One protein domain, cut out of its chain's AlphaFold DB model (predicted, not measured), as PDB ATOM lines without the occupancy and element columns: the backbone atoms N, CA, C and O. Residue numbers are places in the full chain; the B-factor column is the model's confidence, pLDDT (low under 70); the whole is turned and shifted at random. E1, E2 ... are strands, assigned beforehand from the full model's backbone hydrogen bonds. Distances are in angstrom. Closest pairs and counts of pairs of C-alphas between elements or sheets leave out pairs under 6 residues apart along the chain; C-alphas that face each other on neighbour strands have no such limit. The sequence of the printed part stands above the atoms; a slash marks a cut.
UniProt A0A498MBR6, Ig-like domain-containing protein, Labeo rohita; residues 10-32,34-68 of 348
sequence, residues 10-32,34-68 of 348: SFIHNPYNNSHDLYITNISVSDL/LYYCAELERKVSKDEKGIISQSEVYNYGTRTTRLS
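AT A GLANCE: This is residues 10 to 32 and 34 to 68 of the 348 residues of the protein "Ig-like domain-containing protein" of Labeo rohita (UniProt A0A498MBR6). A long two-stranded ribbon, the hairpin E3 and E4, makes the longest axis and bends near one end; a much smaller hairpin, E1 and E2, is set off near that same end, away from the turn of residues 47 to 51. The two hairpins are separate sheets of antiparallel strands, with the strands of one apart from those of the other. The printed part has 58 residues, with four named strands in the order E1, E2, E3, E4 and no named helix, and its class is all strand. The whole is extended, with a radius of gyration of the C-alphas of 16.9 A, and elongated, spanning 51 by 31 by 21 A.

HOW THE PARTS SIT: E1, residues 10 to 14, and E2, residues 19 to 24, form a hairpin over a tight link of 4 residues. They are antiparallel at 153 degrees; N 12 and O 21 are 2.8 A apart, within hydrogen-bond range. E3, residues 34 to 46, and E4, residues 52 to 67, form the second hairpin over a tight link of 5 residues. They are antiparallel at 167 degrees, with N 41 and O 57 at 2.8 A and N 35 and O 65 at 2.8 A, both within hydrogen-bond range. E3 bends by 50 degrees at residue 37 and E4 by 75 degrees at residue 63. E2 and E3 are apart, as are E1 and E4.

IN THESE COORDINATES: E1 begins at C-alpha 10, (16.215, -2.546, -36.550), and measures 12.8 A; E2 measures 16.2 A. E3 measures 36.3 A from C-alpha 34, (26.806, 3.093, -48.395). E4, 39.8 A, ends at C-alpha 67, (20.858, 3.806, -50.354).

THE WHOLE: The C-alphas farthest apart, of Lys 49 and Ser 68, are 51.1 A apart. Residue 33 is not printed, in the link across the cut from E2 to E3; C-alphas 32 and 34 are 7.2 A apart. Mean pLDDT of the printed part is 78.6, with residues 29 to 30, 50 to 51 and 53 under 70.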
ATOM      1  N   SER A  10      16.381  -1.242 -37.182       82.94
ATOM      2  CA  SER A  10      16.215  -2.546 -36.550       82.94
ATOM      3  C   SER A  10      16.988  -3.622 -37.299       82.94
ATOM      4  O   SER A  10      17.057  -3.640 -38.525       82.94
ATOM      5  N   PHE A  11      17.592  -4.528 -36.537       82.69
ATOM      6  CA  PHE A  11      18.249  -5.708 -37.079       82.69
ATOM      7  C   PHE A  11      17.279  -6.880 -37.015       82.69
ATOM      8  O   PHE A  11      16.799  -7.241 -35.940       82.69
ATOM      9  N   ILE A  12      16.992  -7.468 -38.167       83.81
ATOM     10  CA  ILE A  12      16.135  -8.638 -38.295       83.81
ATOM     11  C   ILE A  12      17.048  -9.842 -38.490       83.81
ATOM     12  O   ILE A  12      17.769  -9.939 -39.480       83.81
ATOM     13  N   HIS A  13      17.045 -10.754 -37.523       85.62
ATOM     14  CA  HIS A  13      17.788 -12.002 -37.629       85.62
ATOM     15  C   HIS A  13      16.906 -13.083 -38.252       85.62
ATOM     16  O   HIS A  13      15.831 -13.387 -37.730       85.62
ATOM     17  N   ASN A  14      17.383 -13.690 -39.335       80.50
ATOM     18  CA  ASN A  14      16.742 -14.838 -39.951       80.50
ATOM     19  C   ASN A  14      17.462 -16.132 -39.517       80.50
ATOM     20  O   ASN A  14      18.566 -16.415 -39.987       80.50
ATOM     21  N   PRO A  15      16.852 -16.954 -38.642       83.62
ATOM     22  CA  PRO A  15      17.505 -18.143 -38.097       83.62
ATOM     23  C   PRO A  15      17.641 -19.288 -39.111       83.62
ATOM     24  O   PRO A  15      18.419 -20.209 -38.877       83.62
ATOM     25  N   TYR A  16      16.910 -19.259 -40.231       83.50
ATOM     26  CA  TYR A  16      16.933 -20.343 -41.219       83.50
ATOM     27  C   TYR A  16      18.195 -20.330 -42.087       83.50
ATOM     28  O   TYR A  16      18.709 -21.385 -42.450       83.50
ATOM     29  N   ASN A  17      18.699 -19.141 -42.419       85.56
ATOM     30  CA  ASN A  17      19.913 -18.938 -43.215       85.56
ATOM     31  C   ASN A  17      21.028 -18.231 -42.420       85.56
ATOM     32  O   ASN A  17      22.076 -17.927 -42.987       85.56
ATOM     33  N   ASN A  18      20.795 -17.968 -41.128       82.44
ATOM     34  CA  ASN A  18      21.680 -17.226 -40.232       82.44
ATOM     35  C   ASN A  18      22.040 -15.814 -40.751       82.44
ATOM     36  O   ASN A  18      23.140 -15.318 -40.491       82.44
ATOM     37  N   SER A  19      21.143 -15.164 -41.507       84.06
ATOM     38  CA  SER A  19      21.359 -13.807 -42.025       84.06
ATOM     39  C   SER A  19      20.899 -12.732 -41.044       84.06
ATOM     40  O   SER A  19      20.047 -12.955 -40.180       84.06
ATOM     41  N   HIS A  20      21.497 -11.550 -41.177       85.12
ATOM     42  CA  HIS A  20      21.132 -10.355 -40.428       85.12
ATOM     43  C   HIS A  20      20.781  -9.265 -41.428       85.12
ATOM     44  O   HIS A  20      21.645  -8.817 -42.185       85.12
ATOM     45  N   ASP A  21      19.526  -8.845 -41.409       86.12
ATOM     46  CA  ASP A  21      19.009  -7.823 -42.303       86.12
ATOM     47  C   ASP A  21      18.868  -6.512 -41.529       86.12
ATOM     48  O   ASP A  21      18.427  -6.491 -40.379       86.12
ATOM     49  N   LEU A  22      19.267  -5.404 -42.154       88.12
ATOM     50  CA  LEU A  22      19.068  -4.068 -41.607       88.12
ATOM     51  C   LEU A  22      17.762  -3.502 -42.162       88.12
ATOM     52  O   LEU A  22      17.636  -3.283 -43.365       88.12
ATOM     53  N   TYR A  23      16.810  -3.239 -41.277       85.38
ATOM     54  CA  TYR A  23      15.552  -2.586 -41.593       85.38
ATOM     55  C   TYR A  23      15.585  -1.139 -41.102       85.38
ATOM     56  O   TYR A  23      15.905  -0.867 -39.945       85.38
ATOM     57  N   ILE A  24      15.282  -0.201 -41.999       86.94
ATOM     58  CA  ILE A  24      15.331   1.238 -41.729       86.94
ATOM     59  C   ILE A  24      13.931   1.804 -41.953       86.94
ATOM     60  O   ILE A  24      13.412   1.753 -43.068       86.94
ATOM     61  N   THR A  25      13.310   2.339 -40.906       81.38
ATOM     62  CA  THR A  25      12.018   3.029 -40.992       81.38
ATOM     63  C   THR A  25      12.211   4.533 -41.089       81.38
ATOM     64  O   THR A  25      13.177   5.088 -40.565       81.38
ATOM     65  N   ASN A  26      11.259   5.206 -41.745       76.25
ATOM     66  CA  ASN A  26      11.259   6.662 -41.890       76.25
ATOM     67  C   ASN A  26      12.610   7.188 -42.424       76.25
ATOM     68  O   ASN A  26      13.294   7.979 -41.768       76.25
ATOM     69  N   ILE A  27      13.020   6.648 -43.581       76.00
ATOM     70  CA  ILE A  27      14.274   6.991 -44.262       76.00
ATOM     71  C   ILE A  27      14.265   8.479 -44.617       76.00
ATOM     72  O   ILE A  27      13.317   8.992 -45.209       76.00
ATOM     73  N   SER A  28      15.360   9.155 -44.295       71.19
ATOM     74  CA  SER A  28      15.617  10.561 -44.584       71.19
ATOM     75  C   SER A  28      16.890  10.730 -45.418       71.19
ATOM     76  O   SER A  28      17.652   9.786 -45.633       71.19
ATOM     77  N   VAL A  29      17.162  11.957 -45.871       60.84
ATOM     78  CA  VAL A  29      18.374  12.271 -46.649       60.84
ATOM     79  C   VAL A  29      19.657  11.962 -45.862       60.84
ATOM     80  O   VAL A  29      20.665  11.604 -46.465       60.84
ATOM     81  N   SER A  30      19.631  12.040 -44.524       63.38
ATOM     82  CA  SER A  30      20.797  11.708 -43.693       63.38
ATOM     83  C   SER A  30      21.131  10.219 -43.679       63.38
ATOM     84  O   SER A  30      22.243   9.855 -43.320       63.38
ATOM     85  N   ASP A  31      20.173   9.365 -44.046       78.62
ATOM     86  CA  ASP A  31      20.358   7.918 -44.090       78.62
ATOM     87  C   ASP A  31      20.919   7.472 -45.456       78.62
ATOM     88  O   ASP A  31      21.243   6.302 -45.647       78.62
ATOM     89  N   LEU A  32      21.057   8.383 -46.428       79.62
ATOM     90  CA  LEU A  32      21.632   8.066 -47.733       79.62
ATOM     91  C   LEU A  32      23.133   7.826 -47.625       79.62
ATOM     92  O   LEU A  32      23.866   8.572 -46.981       79.62
ATOM     93  N   LEU A  34      26.401   4.470 -48.172       79.88
ATOM     94  CA  LEU A  34      26.806   3.093 -48.395       79.88
ATOM     95  C   LEU A  34      26.732   2.336 -47.084       79.88
ATOM     96  O   LEU A  34      27.288   2.766 -46.077       79.88
ATOM     97  N   TYR A  35      26.047   1.207 -47.138       85.31
ATOM     98  CA  TYR A  35      25.852   0.307 -46.023       85.31
ATOM     99  C   TYR A  35      26.718  -0.929 -46.223       85.31
ATOM    100  O   TYR A  35      26.727  -1.537 -47.300       85.31
ATOM    101  N   TYR A  36      27.430  -1.286 -45.157       84.69
ATOM    102  CA  TYR A  36      28.314  -2.440 -45.076       84.69
ATOM    103  C   TYR A  36      27.882  -3.285 -43.883       84.69
ATOM    104  O   TYR A  36      27.576  -2.745 -42.819       84.69
ATOM    105  N   CYS A  37      27.890  -4.605 -44.038       86.81
ATOM    106  CA  CYS A  37      27.865  -5.498 -42.889       86.81
ATOM    107  C   CYS A  37      29.303  -5.797 -42.451       86.81
ATOM    108  O   CYS A  37      30.210  -5.868 -43.282       86.81
ATOM    109  N   ALA A  38      29.515  -5.960 -41.148       83.94
ATOM    110  CA  ALA A  38      30.791  -6.390 -40.598       83.94
ATOM    111  C   ALA A  38      30.559  -7.331 -39.418       83.94
ATOM    112  O   ALA A  38      29.644  -7.122 -38.622       83.94
ATOM    113  N   GLU A  39      31.402  -8.348 -39.305       83.88
ATOM    114  CA  GLU A  39      31.485  -9.184 -38.116       83.88
ATOM    115  C   GLU A  39      32.513  -8.588 -37.151       83.88
ATOM    116  O   GLU A  39      33.638  -8.279 -37.544       83.88
ATOM    117  N   LEU A  40      32.112  -8.401 -35.893       83.31
ATOM    118  CA  LEU A  40      32.972  -7.880 -34.835       83.31
ATOM    119  C   LEU A  40      33.600  -9.037 -34.052       83.31
ATOM    120  O   LEU A  40      32.933  -9.703 -33.259       83.31
ATOM    121  N   GLU A  41      34.906  -9.218 -34.210       82.69
ATOM    122  CA  GLU A  41      35.717 -10.097 -33.378       82.69
ATOM    123  C   GLU A  41      36.315  -9.321 -32.202       82.69
ATOM    124  O   GLU A  41      37.121  -8.406 -32.374       82.69
ATOM    125  N   ARG A  42      35.976  -9.734 -30.978       80.94
ATOM    126  CA  ARG A  42      36.620  -9.235 -29.758       80.94
ATOM    127  C   ARG A  42      37.768 -10.157 -29.372       80.94
ATOM    128  O   ARG A  42      37.542 -11.290 -28.949       80.94
ATOM    129  N   LYS A  43      39.000  -9.668 -29.498       77.81
ATOM    130  CA  LYS A  43      40.212 -10.392 -29.113       77.81
ATOM    131  C   LYS A  43      40.662  -9.930 -27.740       77.81
ATOM    132  O   LYS A  43      40.850  -8.742 -27.499       77.81
ATOM    133  N   VAL A  44      40.836 -10.895 -26.846       79.31
ATOM    134  CA  VAL A  44      41.357 -10.672 -25.500       79.31
ATOM    135  C   VAL A  44      42.749 -11.280 -25.453       79.31
ATOM    136  O   VAL A  44      42.882 -12.503 -25.471       79.31
ATOM    137  N   SER A  45      43.780 -10.443 -25.421       72.75
ATOM    138  CA  SER A  45      45.145 -10.896 -25.156       72.75
ATOM    139  C   SER A  45      45.513 -10.603 -23.711       72.75
ATOM    140  O   SER A  45      45.055  -9.627 -23.112       72.75
ATOM    141  N   LYS A  46      46.300 -11.508 -23.136       76.44
ATOM    142  CA  LYS A  46      46.835 -11.367 -21.793       76.44
ATOM    143  C   LYS A  46      48.347 -11.346 -21.890       76.44
ATOM    144  O   LYS A  46      48.940 -12.308 -22.374       76.44
ATOM    145  N   ASP A  47      48.941 -10.265 -21.424       72.38
ATOM    146  CA  ASP A  47      50.389 -10.110 -21.424       72.38
ATOM    147  C   ASP A  47      50.995 -11.012 -20.339       72.38
ATOM    148  O   ASP A  47      50.313 -11.404 -19.386       72.38
ATOM    149  N   GLU A  48      52.300 -11.282 -20.404       76.62
ATOM    150  CA  GLU A  48      53.023 -12.074 -19.388       76.62
ATOM    151  C   GLU A  48      52.876 -11.502 -17.962       76.62
ATOM    152  O   GLU A  48      52.975 -12.224 -16.973       76.62
ATOM    153  N   LYS A  49      52.564 -10.203 -17.850       73.62
ATOM    154  CA  LYS A  49      52.304  -9.480 -16.590       73.62
ATOM    155  C   LYS A  49      50.849  -9.561 -16.111       73.62
ATOM    156  O   LYS A  49      50.497  -8.964 -15.101       73.62
ATOM    157  N   GLY A  50      49.991 -10.273 -16.838       68.44
ATOM    158  CA  GLY A  50      48.583 -10.464 -16.512       68.44
ATOM    159  C   GLY A  50      47.648  -9.319 -16.904       68.44
ATOM    160  O   GLY A  50      46.470  -9.378 -16.551       68.44
ATOM    161  N   ILE A  51      48.144  -8.319 -17.638       61.75
ATOM    162  CA  ILE A  51      47.342  -7.217 -18.179       61.75
ATOM    163  C   ILE A  51      46.467  -7.765 -19.303       61.75
ATOM    164  O   ILE A  51      46.951  -8.482 -20.173       61.75
ATOM    165  N   ILE A  52      45.172  -7.462 -19.245       73.00
ATOM    166  CA  ILE A  52      44.192  -7.885 -20.242       73.00
ATOM    167  C   ILE A  52      43.986  -6.725 -21.213       73.00
ATOM    168  O   ILE A  52      43.427  -5.701 -20.825       73.00
ATOM    169  N   SER A  53      44.401  -6.889 -22.466       69.06
ATOM    170  CA  SER A  53      44.082  -5.953 -23.542       69.06
ATOM    171  C   SER A  53      42.950  -6.510 -24.398       69.06
ATOM    172  O   SER A  53      43.011  -7.643 -24.884       69.06
ATOM    173  N   GLN A  54      41.903  -5.707 -24.575       73.56
ATOM    174  CA  GLN A  54      40.804  -6.000 -25.487       73.56
ATOM    175  C   GLN A  54      41.034  -5.231 -26.785       73.56
ATOM    176  O   GLN A  54      41.302  -4.032 -26.755       73.56
ATOM    177  N   SER A  55      40.942  -5.921 -27.915       71.00
ATOM    178  CA  SER A  55      40.969  -5.311 -29.241       71.00
ATOM    179  C   SER A  55      39.760  -5.768 -30.044       71.00
ATOM    180  O   SER A  55      39.286  -6.898 -29.898       71.00
ATOM    181  N   GLU A  56      39.247  -4.866 -30.867       77.69
ATOM    182  CA  GLU A  56      38.106  -5.093 -31.741       77.69
ATOM    183  C   GLU A  56      38.606  -5.168 -33.181       77.69
ATOM    184  O   GLU A  56      39.295  -4.267 -33.658       77.69
ATOM    185  N   VAL A  57      38.303  -6.273 -33.859       75.56
ATOM    186  CA  VAL A  57      38.637  -6.488 -35.268       75.56
ATOM    187  C   VAL A  57      37.333  -6.616 -36.042       75.56
ATOM    188  O   VAL A  57      36.496  -7.452 -35.710       75.56
ATOM    189  N   TYR A  58      37.154  -5.784 -37.067       76.81
ATOM    190  CA  TYR A  58      35.974  -5.799 -37.926       76.81
ATOM    191  C   TYR A  58      36.286  -6.517 -39.239       76.81
ATOM    192  O   TYR A  58      37.135  -6.072 -40.011       76.81
ATOM    193  N   ASN A  59      35.570  -7.603 -39.513       78.75
ATOM    194  CA  ASN A  59      35.633  -8.323 -40.779       78.75
ATOM    195  C   ASN A  59      34.459  -7.881 -41.661       78.75
ATOM    196  O   ASN A  59      33.321  -8.305 -41.450       78.75
ATOM    197  N   TYR A  60      34.713  -6.999 -42.629       80.50
ATOM    198  CA  TYR A  60      33.672  -6.466 -43.512       80.50
ATOM    199  C   TYR A  60      33.209  -7.497 -44.549       80.50
ATOM    200  O   TYR A  60      34.009  -8.229 -45.132       80.50
ATOM    201  N   GLY A  61      31.902  -7.528 -44.808       77.75
ATOM    202  CA  GLY A  61      31.305  -8.347 -45.855       77.75
ATOM    203  C   GLY A  61      31.656  -7.853 -47.260       77.75
ATOM    204  O   GLY A  61      32.016  -6.699 -47.477       77.75
ATOM    205  N   THR A  62      31.507  -8.732 -48.250       75.94
ATOM    206  CA  THR A  62      31.849  -8.438 -49.654       75.94
ATOM    207  C   THR A  62      30.772  -7.658 -50.409       75.94
ATOM    208  O   THR A  62      30.979  -7.281 -51.563       75.94
ATOM    209  N   ARG A  63      29.594  -7.463 -49.805       74.25
ATOM    210  CA  ARG A  63      28.468  -6.749 -50.408       74.25
ATOM    211  C   ARG A  63      28.350  -5.359 -49.802       74.25
ATOM    212  O   ARG A  63      28.248  -5.216 -48.587       74.25
ATOM    213  N   THR A  64      28.286  -4.368 -50.678       78.31
ATOM    214  CA  THR A  64      28.011  -2.977 -50.330       78.31
ATOM    215  C   THR A  64      26.696  -2.566 -50.970       78.31
ATOM    216  O   THR A  64      26.511  -2.750 -52.174       78.31
ATOM    217  N   THR A  65      25.797  -1.991 -50.178       80.12
ATOM    218  CA  THR A  65      24.495  -1.517 -50.662       80.12
ATOM    219  C   THR A  65      24.457   0.002 -50.610       80.12
ATOM    220  O   THR A  65      24.706   0.595 -49.561       80.12
ATOM    221  N   ARG A  66      24.138   0.650 -51.735       79.31
ATOM    222  CA  ARG A  66      23.945   2.103 -51.796       79.31
ATOM    223  C   ARG A  66      22.474   2.439 -51.595       79.31
ATOM    224  O   ARG A  66      21.652   2.069 -52.428       79.31
ATOM    225  N   LEU A  67      22.162   3.181 -50.537       79.88
ATOM    226  CA  LEU A  67      20.858   3.806 -50.354       79.88
ATOM    227  C   LEU A  67      20.895   5.212 -50.955       79.88
ATOM    228  O   LEU A  67      21.722   6.046 -50.582       79.88
ATOM    229  N   SER A  68      20.008   5.471 -51.906       73.00
ATOM    230  CA  SER A  68      19.871   6.751 -52.603       73.00
ATOM    231  C   SER A  68      18.396   7.007 -52.887       73.00
ATOM    232  O   SER A  68      17.692   6.071 -53.253       73.00
TER     233      SER A  68